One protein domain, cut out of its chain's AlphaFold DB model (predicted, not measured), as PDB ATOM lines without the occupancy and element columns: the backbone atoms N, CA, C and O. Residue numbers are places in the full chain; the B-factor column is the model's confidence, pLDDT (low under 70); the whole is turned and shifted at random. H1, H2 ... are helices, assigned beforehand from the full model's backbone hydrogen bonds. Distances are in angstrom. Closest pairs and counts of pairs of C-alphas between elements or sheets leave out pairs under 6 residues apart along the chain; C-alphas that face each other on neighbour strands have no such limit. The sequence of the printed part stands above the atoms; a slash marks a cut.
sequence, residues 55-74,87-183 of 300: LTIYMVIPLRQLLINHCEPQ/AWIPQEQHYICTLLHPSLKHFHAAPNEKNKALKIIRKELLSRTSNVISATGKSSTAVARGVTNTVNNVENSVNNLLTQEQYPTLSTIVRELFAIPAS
ATOM      1  N   LEU A  55     -27.908  28.892  28.463       87.38
ATOM      2  CA  LEU A  55     -26.575  28.899  27.876       87.38
ATOM      3  C   LEU A  55     -26.622  29.753  26.599       87.38
ATOM      4  O   LEU A  55     -27.512  29.567  25.772       87.38
ATOM      5  N   THR A  56     -25.691  30.687  26.433       91.31
ATOM      6  CA  THR A  56     -25.712  31.630  25.298       91.31
ATOM      7  C   THR A  56     -24.516  31.475  24.370       91.31
ATOM      8  O   THR A  56     -24.635  31.744  23.178       91.31
ATOM      9  N   ILE A  57     -23.382  30.974  24.866       88.56
ATOM     10  CA  ILE A  57     -22.124  30.896  24.103       88.56
ATOM     11  C   ILE A  57     -22.227  30.094  22.800       88.56
ATOM     12  O   ILE A  57     -21.616  30.449  21.793       88.56
ATOM     13  N   TYR A  58     -23.056  29.049  22.770       88.00
ATOM     14  CA  TYR A  58     -23.271  28.243  21.566       88.00
ATOM     15  C   TYR A  58     -24.068  28.978  20.474       88.00
ATOM     16  O   TYR A  58     -24.081  28.540  19.325       88.00
ATOM     17  N   MET A  59     -24.755  30.073  20.815       89.00
ATOM     18  CA  MET A  59     -25.550  30.864  19.872       89.00
ATOM     19  C   MET A  59     -24.711  31.894  19.112       89.00
ATOM     20  O   MET A  59     -25.179  32.422  18.106       89.00
ATOM     21  N   VAL A  60     -23.471  32.158  19.537       89.25
ATOM     22  CA  VAL A  60     -22.619  33.202  18.943       89.25
ATOM     23  C   VAL A  60     -22.369  32.957  17.454       89.25
ATOM     24  O   VAL A  60     -22.529  33.874  16.654       89.25
ATOM     25  N   ILE A  61     -22.038  31.726  17.051       87.25
ATOM     26  CA  ILE A  61     -21.764  31.418  15.637       87.25
ATOM     27  C   ILE A  61     -23.035  31.504  14.770       87.25
ATOM     28  O   ILE A  61     -22.992  32.208  13.758       87.25
ATOM     29  N   PRO A  62     -24.172  30.865  15.127       87.69
ATOM     30  CA  PRO A  62     -25.414  31.015  14.367       87.69
ATOM     31  C   PRO A  62     -25.900  32.462  14.252       87.69
ATOM     32  O   PRO A  62     -26.293  32.877  13.165       87.69
ATOM     33  N   LEU A  63     -25.869  33.235  15.343       88.44
ATOM     34  CA  LEU A  63     -26.357  34.618  15.336       88.44
ATOM     35  C   LEU A  63     -25.415  35.550  14.573       88.44
ATOM     36  O   LEU A  63     -25.882  36.435  13.864       88.44
ATOM     37  N   ARG A  64     -24.100  35.310  14.619       86.12
ATOM     38  CA  ARG A  64     -23.157  35.998  13.732       86.12
ATOM     39  C   ARG A  64     -23.483  35.727  12.269       86.12
ATOM     40  O   ARG A  64     -23.515  36.663  11.481       86.12
ATOM     41  N   GLN A  65     -23.724  34.469  11.895       82.88
ATOM     42  CA  GLN A  65     -24.091  34.160  10.513       82.88
ATOM     43  C   GLN A  65     -25.414  34.827  10.126       82.88
ATOM     44  O   GLN A  65     -25.519  35.364   9.030       82.88
ATOM     45  N   LEU A  66     -26.397  34.830  11.028       86.38
ATOM     46  CA  LEU A  66     -27.670  35.517  10.824       86.38
ATOM     47  C   LEU A  66     -27.457  37.007  10.528       86.38
ATOM     48  O   LEU A  66     -28.035  37.514   9.575       86.38
ATOM     49  N   LEU A  67     -26.591  37.681  11.287       85.88
ATOM     50  CA  LEU A  67     -26.264  39.089  11.054       85.88
ATOM     51  C   LEU A  67     -25.485  39.307   9.758       85.88
ATOM     52  O   LEU A  67     -25.749  40.270   9.053       85.88
ATOM     53  N   ILE A  68     -24.564  38.408   9.402       80.06
ATOM     54  CA  ILE A  68     -23.853  38.480   8.117       80.06
ATOM     55  C   ILE A  68     -24.833  38.349   6.949       80.06
ATOM     56  O   ILE A  68     -24.730  39.115   5.995       80.06
ATOM     57  N   ASN A  69     -25.783  37.415   7.040       80.81
ATOM     58  CA  ASN A  69     -26.820  37.223   6.029       80.81
ATOM     59  C   ASN A  69     -27.785  38.415   5.986       80.81
ATOM     60  O   ASN A  69     -28.213  38.820   4.919       80.81
ATOM     61  N   HIS A  70     -28.116  38.998   7.138       81.69
ATOM     62  CA  HIS A  70     -28.947  40.201   7.193       81.69
ATOM     63  C   HIS A  70     -28.241  41.422   6.594       81.69
ATOM     64  O   HIS A  70     -28.874  42.284   5.997       81.69
ATOM     65  N   CYS A  71     -26.916  41.469   6.706       74.62
ATOM     66  CA  CYS A  71     -26.067  42.438   6.030       74.62
ATOM     67  C   CYS A  71     -25.678  41.976   4.613       74.62
ATOM     68  O   CYS A  71     -24.581  42.322   4.164       74.62
ATOM     69  N   GLU A  72     -26.490  41.148   3.938       66.69
ATOM     70  CA  GLU A  72     -26.151  40.546   2.644       66.69
ATOM     71  C   GLU A  72     -25.638  41.612   1.659       66.69
ATOM     72  O   GLU A  72     -26.321  42.608   1.420       66.69
ATOM     73  N   PRO A  73     -24.411  41.454   1.128       57.44
ATOM     74  CA  PRO A  73     -23.825  42.442   0.240       57.44
ATOM     75  C   PRO A  73     -24.603  42.539  -1.071       57.44
ATOM     76  O   PRO A  73     -24.718  41.547  -1.795       57.44
ATOM     77  N   GLN A  74     -25.069  43.738  -1.410       57.03
ATOM     78  CA  GLN A  74     -25.504  44.053  -2.770       57.03
ATOM     79  C   GLN A  74     -24.247  44.238  -3.641       57.03
ATOM     80  O   GLN A  74     -23.143  44.453  -3.137       57.03
ATOM     81  N   ALA A  87     -14.853  42.896  11.388       70.12
ATOM     82  CA  ALA A  87     -14.626  43.275  12.781       70.12
ATOM     83  C   ALA A  87     -15.059  42.206  13.808       70.12
ATOM     84  O   ALA A  87     -14.456  42.099  14.878       70.12
ATOM     85  N   TRP A  88     -16.070  41.376  13.507       73.19
ATOM     86  CA  TRP A  88     -16.528  40.342  14.446       73.19
ATOM     87  C   TRP A  88     -15.806  39.005  14.234       73.19
ATOM     88  O   TRP A  88     -16.226  38.159  13.431       73.19
ATOM     89  N   ILE A  89     -14.744  38.800  15.017       77.81
ATOM     90  CA  ILE A  89     -13.928  37.580  15.037       77.81
ATOM     91  C   ILE A  89     -14.357  36.688  16.216       77.81
ATOM     92  O   ILE A  89     -14.124  37.045  17.371       77.81
ATOM     93  N   PRO A  90     -14.966  35.514  15.973       80.06
ATOM     94  CA  PRO A  90     -15.270  34.570  17.039       80.06
ATOM     95  C   PRO A  90     -13.993  33.906  17.558       80.06
ATOM     96  O   PRO A  90     -13.143  33.463  16.784       80.06
ATOM     97  N   GLN A  91     -13.891  33.764  18.876       83.00
ATOM     98  CA  GLN A  91     -12.853  32.949  19.508       83.00
ATOM     99  C   GLN A  91     -13.125  31.440  19.384       83.00
ATOM    100  O   GLN A  91     -14.240  31.006  19.082       83.00
ATOM    101  N   GLU A  92     -12.100  30.638  19.666       84.56
ATOM    102  CA  GLU A  92     -12.102  29.174  19.577       84.56
ATOM    103  C   GLU A  92     -13.253  28.513  20.359       84.56
ATOM    104  O   GLU A  92     -13.914  27.605  19.849       84.56
ATOM    105  N   GLN A  93     -13.554  29.018  21.556       84.62
ATOM    106  CA  GLN A  93     -14.588  28.510  22.460       84.62
ATOM    107  C   GLN A  93     -15.985  28.560  21.828       84.62
ATOM    108  O   GLN A  93     -16.766  27.621  21.990       84.62
ATOM    109  N   HIS A  94     -16.287  29.597  21.041       87.31
ATOM    110  CA  HIS A  94     -17.575  29.750  20.358       87.31
ATOM    111  C   HIS A  94     -17.821  28.627  19.347       87.31
ATOM    112  O   HIS A  94     -18.921  28.071  19.267       87.31
ATOM    113  N   TYR A  95     -16.781  28.247  18.602       84.56
ATOM    114  CA  TYR A  95     -16.852  27.159  17.632       84.56
ATOM    115  C   TYR A  95     -17.049  25.807  18.319       84.56
ATOM    116  O   TYR A  95     -17.884  25.011  17.889       84.56
ATOM    117  N   ILE A  96     -16.324  25.558  19.414       82.75
ATOM    118  CA  ILE A  96     -16.457  24.319  20.189       82.75
ATOM    119  C   ILE A  96     -17.872  24.202  20.774       82.75
ATOM    120  O   ILE A  96     -18.523  23.175  20.597       82.75
ATOM    121  N   CYS A  97     -18.385  25.256  21.414       84.25
ATOM    122  CA  CYS A  97     -19.720  25.243  22.021       84.25
ATOM    123  C   CYS A  97     -20.828  25.025  20.989       84.25
ATOM    124  O   CYS A  97     -21.763  24.265  21.237       84.25
ATOM    125  N   THR A  98     -20.702  25.644  19.812       85.25
ATOM    126  CA  THR A  98     -21.653  25.452  18.708       85.25
ATOM    127  C   THR A  98     -21.664  23.993  18.237       85.25
ATOM    128  O   THR A  98     -22.733  23.423  18.033       85.25
ATOM    129  N   LEU A  99     -20.489  23.358  18.131       83.75
ATOM    130  CA  LEU A  99     -20.357  21.947  17.742       83.75
ATOM    131  C   LEU A  99     -20.957  20.984  18.757       83.75
ATOM    132  O   LEU A  99     -21.551  19.975  18.379       83.75
ATOM    133  N   LEU A 100     -20.783  21.293  20.035       82.00
ATOM    134  CA  LEU A 100     -21.252  20.466  21.137       82.00
ATOM    135  C   LEU A 100     -22.753  20.639  21.406       82.00
ATOM    136  O   LEU A 100     -23.327  19.864  22.167       82.00
ATOM    137  N   HIS A 101     -23.420  21.622  20.800       81.38
ATOM    138  CA  HIS A 101     -24.850  21.804  21.008       81.38
ATOM    139  C   HIS A 101     -25.675  20.790  20.187       81.38
ATOM    140  O   HIS A 101     -25.534  20.739  18.961       81.38
ATOM    141  N   PRO A 102     -26.602  20.021  20.804       76.38
ATOM    142  CA  PRO A 102     -27.321  18.945  20.122       76.38
ATOM    143  C   PRO A 102     -28.085  19.351  18.862       76.38
ATOM    144  O   PRO A 102     -28.124  18.578  17.908       76.38
ATOM    145  N   SER A 103     -28.660  20.556  18.835       76.44
ATOM    146  CA  SER A 103     -29.437  21.044  17.688       76.44
ATOM    147  C   SER A 103     -28.596  21.683  16.577       76.44
ATOM    148  O   SER A 103     -29.130  21.967  15.510       76.44
ATOM    149  N   LEU A 104     -27.298  21.922  16.801       75.75
ATOM    150  CA  LEU A 104     -26.429  22.659  15.870       75.75
ATOM    151  C   LEU A 104     -25.259  21.819  15.335       75.75
ATOM    152  O   LEU A 104     -24.401  22.331  14.618       75.75
ATOM    153  N   LYS A 105     -25.272  20.506  15.602       64.94
ATOM    154  CA  LYS A 105     -24.246  19.520  15.205       64.94
ATOM    155  C   LYS A 105     -23.847  19.579  13.726       64.94
ATOM    156  O   LYS A 105     -22.710  19.273  13.357       64.94
ATOM    157  N   HIS A 106     -24.784  19.949  12.862       66.56
ATOM    158  CA  HIS A 106     -24.571  19.974  11.419       66.56
ATOM    159  C   HIS A 106     -23.922  21.265  10.908       66.56
ATOM    160  O   HIS A 106     -23.535  21.289   9.746       66.56
ATOM    161  N   PHE A 107     -23.749  22.302  11.747       68.38
ATOM    162  CA  PHE A 107     -23.179  23.595  11.335       68.38
ATOM    163  C   PHE A 107     -23.819  24.141  10.050       68.38
ATOM    164  O   PHE A 107     -23.126  24.683   9.195       68.38
ATOM    165  N   HIS A 108     -25.143  24.020   9.895       65.88
ATOM    166  CA  HIS A 108     -25.826  24.506   8.688       65.88
ATOM    167  C   HIS A 108     -25.536  25.986   8.402       65.88
ATOM    168  O   HIS A 108     -25.447  26.378   7.247       65.88
ATOM    169  N   ALA A 109     -25.314  26.779   9.454       61.00
ATOM    170  CA  ALA A 109     -24.941  28.182   9.343       61.00
ATOM    171  C   ALA A 109     -23.477  28.414   8.899       61.00
ATOM    172  O   ALA A 109     -23.194  29.422   8.271       61.00
ATOM    173  N   ALA A 110     -22.529  27.521   9.206       65.56
ATOM    174  CA  ALA A 110     -21.103  27.744   8.927       65.56
ATOM    175  C   ALA A 110     -20.349  26.420   8.674       65.56
ATOM    176  O   ALA A 110     -19.532  25.999   9.501       65.56
ATOM    177  N   PRO A 111     -20.593  25.741   7.536       67.88
ATOM    178  CA  PRO A 111     -20.054  24.403   7.277       67.88
ATOM    179  C   PRO A 111     -18.518  24.372   7.220       67.88
ATOM    180  O   PRO A 111     -17.900  23.413   7.681       67.88
ATOM    181  N   ASN A 112     -17.891  25.450   6.738       70.25
ATOM    182  CA  ASN A 112     -16.433  25.565   6.615       70.25
ATOM    183  C   ASN A 112     -15.721  25.637   7.981       70.25
ATOM    184  O   ASN A 112     -14.570  25.221   8.112       70.25
ATOM    185  N   GLU A 113     -16.415  26.107   9.020       77.94
ATOM    186  CA  GLU A 113     -15.862  26.307  10.366       77.94
ATOM    187  C   GLU A 113     -15.935  25.039  11.234       77.94
ATOM    188  O   GLU A 113     -15.253  24.923  12.256       77.94
ATOM    189  N   LYS A 114     -16.704  24.029  10.807       78.19
ATOM    190  CA  LYS A 114     -16.847  22.757  11.530       78.19
ATOM    191  C   LYS A 114     -15.511  22.024  11.691       78.19
ATOM    192  O   LYS A 114     -15.191  21.525  12.771       78.19
ATOM    193  N   ASN A 115     -14.704  21.979  10.631       77.88
ATOM    194  CA  ASN A 115     -13.397  21.312  10.653       77.88
ATOM    195  C   ASN A 115     -12.415  22.015  11.601       77.88
ATOM    196  O   ASN A 115     -11.622  21.360  12.282       77.88
ATOM    197  N   LYS A 116     -12.510  23.346  11.688       79.94
ATOM    198  CA  LYS A 116     -11.744  24.157  12.636       79.94
ATOM    199  C   LYS A 116     -12.134  23.809  14.075       79.94
ATOM    200  O   LYS A 116     -11.252  23.489  14.869       79.94
ATOM    201  N   ALA A 117     -13.434  23.749  14.377       82.19
ATOM    202  CA  ALA A 117     -13.949  23.350  15.692       82.19
ATOM    203  C   ALA A 117     -13.456  21.951  16.117       82.19
ATOM    204  O   ALA A 117     -12.975  21.766  17.237       82.19
ATOM    205  N   LEU A 118     -13.500  20.978  15.199       80.69
ATOM    206  CA  LEU A 118     -13.022  19.611  15.440       80.69
ATOM    207  C   LEU A 118     -11.513  19.541  15.711       80.69
ATOM    208  O   LEU A 118     -11.059  18.743  16.532       80.69
ATOM    209  N   LYS A 119     -10.713  20.366  15.033       83.44
ATOM    210  CA  LYS A 119      -9.266  20.429  15.272       83.44
ATOM    211  C   LYS A 119      -8.956  20.988  16.662       83.44
ATOM    212  O   LYS A 119      -8.095  20.447  17.355       83.44
ATOM    213  N   ILE A 120      -9.673  22.034  17.071       84.31
ATOM    214  CA  ILE A 120      -9.481  22.683  18.371       84.31
ATOM    215  C   ILE A 120      -9.883  21.740  19.508       84.31
ATOM    216  O   ILE A 120      -9.097  21.529  20.427       84.31
ATOM    217  N   ILE A 121     -11.053  21.098  19.429       83.44
ATOM    218  CA  ILE A 121     -11.497  20.199  20.504       83.44
ATOM    219  C   ILE A 121     -10.574  18.981  20.657       83.44
ATOM    220  O   ILE A 121     -10.308  18.541  21.774       83.44
ATOM    221  N   ARG A 122     -10.020  18.461  19.550       81.88
ATOM    222  CA  ARG A 122      -9.000  17.400  19.589       81.88
ATOM    223  C   ARG A 122      -7.744  17.872  20.323       81.88
ATOM    224  O   ARG A 122      -7.228  17.134  21.158       81.88
ATOM    225  N   LYS A 123      -7.274  19.092  20.040       84.44
ATOM    226  CA  LYS A 123      -6.128  19.700  20.732       84.44
ATOM    227  C   LYS A 123      -6.399  19.840  22.235       84.44
ATOM    228  O   LYS A 123      -5.573  19.405  23.028       84.44
ATOM    229  N   GLU A 124      -7.567  20.353  22.614       82.50
ATOM    230  CA  GLU A 124      -7.959  20.539  24.019       82.50
ATOM    231  C   GLU A 124      -8.034  19.205  24.787       82.50
ATOM    232  O   GLU A 124      -7.510  19.076  25.896       82.50
ATOM    233  N   LEU A 125      -8.613  18.168  24.173       81.81
ATOM    234  CA  LEU A 125      -8.657  16.818  24.748       81.81
ATOM    235  C   LEU A 125      -7.252  16.228  24.943       81.81
ATOM    236  O   LEU A 125      -6.977  15.611  25.976       81.81
ATOM    237  N   LEU A 126      -6.349  16.426  23.979       81.25
ATOM    238  CA  LEU A 126      -4.961  15.969  24.086       81.25
ATOM    239  C   LEU A 126      -4.224  16.677  25.233       81.25
ATOM    240  O   LEU A 126      -3.589  16.012  26.048       81.25
ATOM    241  N   SER A 127      -4.375  17.996  25.365       80.69
ATOM    242  CA  SER A 127      -3.741  18.779  26.434       80.69
ATOM    243  C   SER A 127      -4.219  18.386  27.836       80.69
ATOM    244  O   SER A 127      -3.415  18.284  28.766       80.69
ATOM    245  N   ARG A 128      -5.515  18.107  28.016       77.44
ATOM    246  CA  ARG A 128      -6.036  17.678  29.325       77.44
ATOM    247  C   ARG A 128      -5.644  16.250  29.679       77.44
ATOM    248  O   ARG A 128      -5.480  15.937  30.853       77.44
ATOM    249  N   THR A 129      -5.455  15.385  28.687       70.56
ATOM    250  CA  THR A 129      -5.067  13.985  28.921       70.56
ATOM    251  C   THR A 129      -3.581  13.837  29.236       70.56
ATOM    252  O   THR A 129      -3.235  13.040  30.108       70.56
ATOM    253  N   SER A 130      -2.702  14.649  28.637       67.44
ATOM    254  CA  SER A 130      -1.274  14.669  28.989       67.44
ATOM    255  C   SER A 130      -1.025  15.112  30.433       67.44
ATOM    256  O   SER A 130      -0.171  14.539  31.108       67.44
ATOM    257  N   ASN A 131      -1.811  16.069  30.938       62.62
ATOM    258  CA  ASN A 131      -1.675  16.575  32.309       62.62
ATOM    259  C   ASN A 131      -2.127  15.562  33.374       62.62
ATOM    260  O   ASN A 131      -1.622  15.564  34.494       62.62
ATOM    261  N   VAL A 132      -3.048  14.658  33.029       59.62
ATOM    262  CA  VAL A 132      -3.469  13.574  33.932       59.62
ATOM    263  C   VAL A 132      -2.375  12.505  34.047       59.62
ATOM    264  O   VAL A 132      -2.126  12.000  35.138       59.62
ATOM    265  N   ILE A 133      -1.666  12.203  32.953       55.19
ATOM    266  CA  ILE A 133      -0.598  11.188  32.929       55.19
ATOM    267  C   ILE A 133       0.628  11.630  33.749       55.19
ATOM    268  O   ILE A 133       1.275  10.788  34.367       55.19
ATOM    269  N   SER A 134       0.933  12.931  33.809       53.44
ATOM    270  CA  SER A 134       2.028  13.463  34.634       53.44
ATOM    271  C   SER A 134       1.670  13.591  36.122       53.44
ATOM    272  O   SER A 134       2.553  13.455  36.966       53.44
ATOM    273  N   ALA A 135       0.392  13.796  36.461       51.91
ATOM    274  CA  ALA A 135      -0.071  13.903  37.848       51.91
ATOM    275  C   ALA A 135      -0.238  12.539  38.547       51.91
ATOM    276  O   ALA A 135      -0.099  12.444  39.766       51.91
ATOM    277  N   THR A 136      -0.499  11.461  37.799       46.81
ATOM    278  CA  THR A 136      -0.591  10.102  38.351       46.81
ATOM    279  C   THR A 136       0.604   9.267  37.902       46.81
ATOM    280  O   THR A 136       0.569   8.642  36.845       46.81
ATOM    281  N   GLY A 137       1.660   9.205  38.717       45.12
ATOM    282  CA  GLY A 137       2.880   8.415  38.472       45.12
ATOM    283  C   GLY A 137       2.706   6.885  38.433       45.12
ATOM    284  O   GLY A 137       3.616   6.154  38.816       45.12
ATOM    285  N   LYS A 138       1.555   6.361  38.000       41.50
ATOM    286  CA  LYS A 138       1.323   4.930  37.785       41.50
ATOM    287  C   LYS A 138       0.656   4.700  36.434       41.50
ATOM    288  O   LYS A 138      -0.544   4.893  36.264       41.50
ATOM    289  N   SER A 139       1.477   4.229  35.498       46.97
ATOM    290  CA  SER A 139       1.082   3.622  34.230       46.97
ATOM    291  C   SER A 139      -0.030   2.592  34.454       46.97
ATOM    292  O   SER A 139       0.221   1.488  34.931       46.97
ATOM    293  N   SER A 140      -1.273   2.966  34.150       42.91
ATOM    294  CA  SER A 140      -2.392   2.031  34.033       42.91
ATOM    295  C   SER A 140      -2.857   2.034  32.584       42.91
ATOM    296  O   SER A 140      -3.575   2.920  32.121       42.91
ATOM    297  N   THR A 141      -2.424   1.005  31.866       45.94
ATOM    298  CA  THR A 141      -2.658   0.700  30.445       45.94
ATOM    299  C   THR A 141      -4.138   0.626  30.026       45.94
ATOM    300  O   THR A 141      -4.426   0.594  28.830       45.94
ATOM    301  N   ALA A 142      -5.084   0.662  30.970       44.06
ATOM    302  CA  ALA A 142      -6.524   0.737  30.709       44.06
ATOM    303  C   ALA A 142      -7.028   2.168  30.419       44.06
ATOM    304  O   ALA A 142      -7.882   2.351  29.554       44.06
ATOM    305  N   VAL A 143      -6.461   3.193  31.071       47.69
ATOM    306  CA  VAL A 143      -6.882   4.600  30.898       47.69
ATOM    307  C   VAL A 143      -6.437   5.137  29.534       47.69
ATOM    308  O   VAL A 143      -7.187   5.832  28.855       47.69
ATOM    309  N   ALA A 144      -5.258   4.716  29.066       42.62
ATOM    310  CA  ALA A 144      -4.746   5.083  27.748       42.62
ATOM    311  C   ALA A 144      -5.609   4.543  26.586       42.62
ATOM    312  O   ALA A 144      -5.755   5.231  25.580       42.62
ATOM    313  N   ARG A 145      -6.230   3.354  26.717       41.59
ATOM    314  CA  ARG A 145      -7.063   2.756  25.648       41.59
ATOM    315  C   ARG A 145      -8.460   3.376  25.527       41.59
ATOM    316  O   ARG A 145      -8.983   3.456  24.421       41.59
ATOM    317  N   GLY A 146      -9.059   3.844  26.625       46.97
ATOM    318  CA  GLY A 146     -10.333   4.583  26.570       46.97
ATOM    319  C   GLY A 146     -10.176   5.974  25.941       46.97
ATOM    320  O   GLY A 146     -11.033   6.441  25.190       46.97
ATOM    321  N   VAL A 147      -9.031   6.615  26.184       48.88
ATOM    322  CA  VAL A 147      -8.734   7.976  25.720       48.88
ATOM    323  C   VAL A 147      -8.346   8.019  24.237       48.88
ATOM    324  O   VAL A 147      -8.849   8.878  23.512       48.88
ATOM    325  N   THR A 148      -7.536   7.079  23.736       47.50
ATOM    326  CA  THR A 148      -7.170   7.033  22.304       47.50
ATOM    327  C   THR A 148      -8.367   6.721  21.403       47.50
ATOM    328  O   THR A 148      -8.493   7.309  20.326       47.50
ATOM    329  N   ASN A 149      -9.310   5.898  21.873       49.69
ATOM    330  CA  ASN A 149     -10.590   5.697  21.190       49.69
ATOM    331  C   ASN A 149     -11.461   6.963  21.194       49.69
ATOM    332  O   ASN A 149     -12.170   7.205  20.225       49.69
ATOM    333  N   THR A 150     -11.383   7.812  22.220       51.38
ATOM    334  CA  THR A 150     -12.159   9.065  22.280       51.38
ATOM    335  C   THR A 150     -11.616  10.123  21.311       51.38
ATOM    336  O   THR A 150     -12.395  10.798  20.645       51.38
ATOM    337  N   VAL A 151     -10.288  10.235  21.164       53.44
ATOM    338  CA  VAL A 151      -9.635  11.209  20.260       53.44
ATOM    339  C   VAL A 151      -9.810  10.839  18.778       53.44
ATOM    340  O   VAL A 151     -10.045  11.716  17.941       53.44
ATOM    341  N   ASN A 152      -9.765   9.547  18.446       52.84
ATOM    342  CA  ASN A 152      -9.975   9.078  17.072       52.84
ATOM    343  C   ASN A 152     -11.457   9.082  16.665       52.84
ATOM    344  O   ASN A 152     -11.767   9.137  15.480       52.84
ATOM    345  N   ASN A 153     -12.374   9.085  17.638       57.62
ATOM    346  CA  ASN A 153     -13.814   8.965  17.426       57.62
ATOM    347  C   ASN A 153     -14.584  10.201  17.933       57.62
ATOM    348  O   ASN A 153     -15.759  10.097  18.285       57.62
ATOM    349  N   VAL A 154     -13.936  11.376  17.980       61.56
ATOM    350  CA  VAL A 154     -14.546  12.647  18.428       61.56
ATOM    351  C   VAL A 154     -15.829  12.950  17.661       61.56
ATOM    352  O   VAL A 154     -16.811  13.350  18.270       61.56
ATOM    353  N   GLU A 155     -15.870  12.695  16.353       56.00
ATOM    354  CA  GLU A 155     -17.075  12.915  15.543       56.00
ATOM    355  C   GLU A 155     -18.242  12.028  16.003       56.00
ATOM    356  O   GLU A 155     -19.343  12.528  16.219       56.00
ATOM    357  N   ASN A 156     -17.995  10.745  16.280       55.03
ATOM    358  CA  ASN A 156     -19.013   9.835  16.813       55.03
ATOM    359  C   ASN A 156     -19.371  10.130  18.284       55.03
ATOM    360  O   ASN A 156     -20.524   9.978  18.682       55.03
ATOM    361  N   SER A 157     -18.412  10.620  19.075       54.31
ATOM    362  CA  SER A 157     -18.603  10.993  20.487       54.31
ATOM    363  C   SER A 157     -19.423  12.283  20.635       54.31
ATOM    364  O   SER A 157     -20.282  12.379  21.508       54.31
ATOM    365  N   VAL A 158     -19.221  13.252  19.736       56.75
ATOM    366  CA  VAL A 158     -20.055  14.458  19.607       56.75
ATOM    367  C   VAL A 158     -21.458  14.083  19.109       56.75
ATOM    368  O   VAL A 158     -22.458  14.632  19.568       56.75
ATOM    369  N   ASN A 159     -21.589  13.092  18.225       53.97
ATOM    370  CA  ASN A 159     -22.908  12.648  17.769       53.97
ATOM    371  C   ASN A 159     -23.743  12.008  18.900       53.97
ATOM    372  O   ASN A 159     -24.944  12.283  18.971       53.97
ATOM    373  N   ASN A 160     -23.109  11.292  19.838       55.19
ATOM    374  CA  ASN A 160     -23.745  10.597  20.972       55.19
ATOM    375  C   ASN A 160     -23.715  11.369  22.311       55.19
ATOM    376  O   ASN A 160     -23.780  10.759  23.374       55.19
ATOM    377  N   LEU A 161     -23.633  12.705  22.267       55.59
ATOM    378  CA  LEU A 161     -23.613  13.646  23.406       55.59
ATOM    379  C   LEU A 161     -24.812  13.512  24.372       55.59
ATOM    380  O   LEU A 161     -25.660  14.398  24.417       55.59
ATOM    381  N   LEU A 162     -24.924  12.427  25.142       49.44
ATOM    382  CA  LEU A 162     -26.040  12.264  26.081       49.44
ATOM    383  C   LEU A 162     -25.725  11.584  27.418       49.44
ATOM    384  O   LEU A 162     -26.617  11.555  28.257       49.44
ATOM    385  N   THR A 163     -24.507  11.116  27.719       51.75
ATOM    386  CA  THR A 163     -24.246  10.578  29.074       51.75
ATOM    387  C   THR A 163     -22.865  10.928  29.631       51.75
ATOM    388  O   THR A 163     -21.829  10.688  29.012       51.75
ATOM    389  N   GLN A 164     -22.860  11.480  30.853       57.50
ATOM    390  CA  GLN A 164     -21.665  11.759  31.664       57.50
ATOM    391  C   GLN A 164     -20.808  10.499  31.889       57.50
ATOM    392  O   GLN A 164     -19.598  10.596  32.081       57.50
ATOM    393  N   GLU A 165     -21.439   9.326  31.824       58.16
ATOM    394  CA  GLU A 165     -20.817   8.019  32.022       58.16
ATOM    395  C   GLU A 165     -19.958   7.571  30.833       58.16
ATOM    396  O   GLU A 165     -18.956   6.888  31.031       58.16
ATOM    397  N   GLN A 166     -20.299   7.973  29.603       64.31
ATOM    398  CA  GLN A 166     -19.585   7.525  28.401       64.31
ATOM    399  C   GLN A 166     -18.335   8.361  28.101       64.31
ATOM    400  O   GLN A 166     -17.351   7.830  27.587       64.31
ATOM    401  N   TYR A 167     -18.344   9.655  28.445       73.69
ATOM    402  CA  TYR A 167     -17.237  10.571  28.148       73.69
ATOM    403  C   TYR A 167     -16.986  11.566  29.295       73.69
ATOM    404  O   TYR A 167     -17.355  12.741  29.186       73.69
ATOM    405  N   PRO A 168     -16.330  11.146  30.394       76.19
ATOM    406  CA  PRO A 168     -16.166  11.984  31.584       76.19
ATOM    407  C   PRO A 168     -15.353  13.253  31.299       76.19
ATOM    408  O   PRO A 168     -15.780  14.350  31.651       76.19
ATOM    409  N   THR A 169     -14.231  13.137  30.581       76.75
ATOM    410  CA  THR A 169     -13.371  14.285  30.244       76.75
ATOM    411  C   THR A 169     -14.079  15.286  29.334       76.75
ATOM    412  O   THR A 169     -14.005  16.491  29.564       76.75
ATOM    413  N   LEU A 170     -14.806  14.799  28.322       80.12
ATOM    414  CA  LEU A 170     -15.565  15.660  27.412       80.12
ATOM    415  C   LEU A 170     -16.715  16.355  28.145       80.12
ATOM    416  O   LEU A 170     -16.928  17.543  27.947       80.12
ATOM    417  N   SER A 171     -17.422  15.642  29.026       78.50
ATOM    418  CA  SER A 171     -18.505  16.204  29.840       78.50
ATOM    419  C   SER A 171     -18.026  17.339  30.751       78.50
ATOM    420  O   SER A 171     -18.749  18.319  30.937       78.50
ATOM    421  N   THR A 172     -16.816  17.236  31.304       83.75
ATOM    422  CA  THR A 172     -16.210  18.319  32.090       83.75
ATOM    423  C   THR A 172     -15.903  19.536  31.219       83.75
ATOM    424  O   THR A 172     -16.326  20.635  31.563       83.75
ATOM    425  N   ILE A 173     -15.273  19.342  30.052       83.94
ATOM    426  CA  ILE A 173     -14.993  20.431  29.096       83.94
ATOM    427  C   ILE A 173     -16.289  21.118  28.656       83.94
ATOM    428  O   ILE A 173     -16.370  22.340  28.659       83.94
ATOM    429  N   VAL A 174     -17.319  20.338  28.309       85.19
ATOM    430  CA  VAL A 174     -18.644  20.854  27.940       85.19
ATOM    431  C   VAL A 174     -19.186  21.726  29.074       85.19
ATOM    432  O   VAL A 174     -19.555  22.868  28.837       85.19
ATOM    433  N   ARG A 175     -19.201  21.239  30.320       85.06
ATOM    434  CA  ARG A 175     -19.727  22.017  31.452       85.06
ATOM    435  C   ARG A 175     -18.966  23.316  31.692       85.06
ATOM    436  O   ARG A 175     -19.606  24.336  31.922       85.06
ATOM    437  N   GLU A 176     -17.641  23.287  31.617       87.75
ATOM    438  CA  GLU A 176     -16.818  24.488  31.779       87.75
ATOM    439  C   GLU A 176     -17.071  25.505  30.664       87.75
ATOM    440  O   GLU A 176     -17.294  26.678  30.945       87.75
ATOM    441  N   LEU A 177     -17.095  25.060  29.406       88.50
ATOM    442  CA  LEU A 177     -17.290  25.950  28.264       88.50
ATOM    443  C   LEU A 177     -18.701  26.543  28.224       88.50
ATOM    444  O   LEU A 177     -18.858  27.735  27.988       88.50
ATOM    445  N   PHE A 178     -19.734  25.740  28.482       87.38
ATOM    446  CA  PHE A 178     -21.117  26.220  28.476       87.38
ATOM    447  C   PHE A 178     -21.452  27.119  29.677       87.38
ATOM    448  O   PHE A 178     -22.436  27.852  29.610       87.38
ATOM    449  N   ALA A 179     -20.650  27.098  30.746       89.62
ATOM    450  CA  ALA A 179     -20.788  28.035  31.862       89.62
ATOM    451  C   ALA A 179     -20.343  29.466  31.507       89.62
ATOM    452  O   ALA A 179     -20.668  30.400  32.239       89.62
ATOM    453  N   ILE A 180     -19.619  29.649  30.398       90.62
ATOM    454  CA  ILE A 180     -19.178  30.961  29.927       90.62
ATOM    455  C   ILE A 180     -20.377  31.668  29.268       90.62
ATOM    456  O   ILE A 180     -20.956  31.132  28.317       90.62
ATOM    457  N   PRO A 181     -20.789  32.858  29.740       90.31
ATOM    458  CA  PRO A 181     -21.811  33.643  29.060       90.31
ATOM    459  C   PRO A 181     -21.247  34.241  27.766       90.31
ATOM    460  O   PRO A 181     -20.081  34.613  27.694       90.31
ATOM    461  N   ALA A 182     -22.091  34.397  26.748       90.38
ATOM    462  CA  ALA A 182     -21.701  35.043  25.493       90.38
ATOM    463  C   ALA A 182     -21.522  36.566  25.604       90.38
ATOM    464  O   ALA A 182     -21.037  37.192  24.666       90.38
ATOM    465  N   SER A 183     -21.987  37.173  26.701       89.12
ATOM    466  CA  SER A 183     -22.012  38.619  26.882       89.12
ATOM    467  C   SER A 183     -21.678  39.024  28.317       89.12
ATOM    468  O   SER A 183     -22.073  38.363  29.282       89.12
TER     469      SER A 183
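Overview. This is residues 55 to 74 and 87 to 183 of the 300 residues of the protein "Hypothetical protein" of Rotaria magnacalcarata (UniProt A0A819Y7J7). Helices make a rod: H3 and H4 form a hairpin at one end, H1 makes the other, and H2 lies between. The printed part has 117 residues with six named helices: all helix. It is only just compact, close to loose: radius of gyration of the C-alphas 16.2 A, spans 62 by 25 by 21 A.

Arrangement. H1, residues 57 to 70, touches H2, residues 92 to 100, C-alphas 58 and 98 closest, 4.3 A. H2 touches H3, residues 111 to 135, about perpendicular at 80 degrees. H3 and H4, residues 141 to 152, form a hairpin, shallow at 13 degrees. H5, residues 154 to 159, is apart from H6, residues 168 to 178, which touches H2. Every O i to N i+4 pair in H2, H5 and H6 is within hydrogen-bond range.

Along the chain. C-alpha 57 stands at (-22.124, 30.896, 24.103) and C-alpha 178 at (-21.117, 26.220, 28.476); H3 spans 38.0 A.

Size, cuts and confidence. Across the cut, C-alphas 74 and 87 are 19.0 A apart. Low confidence covers residues 130 to 166, among others.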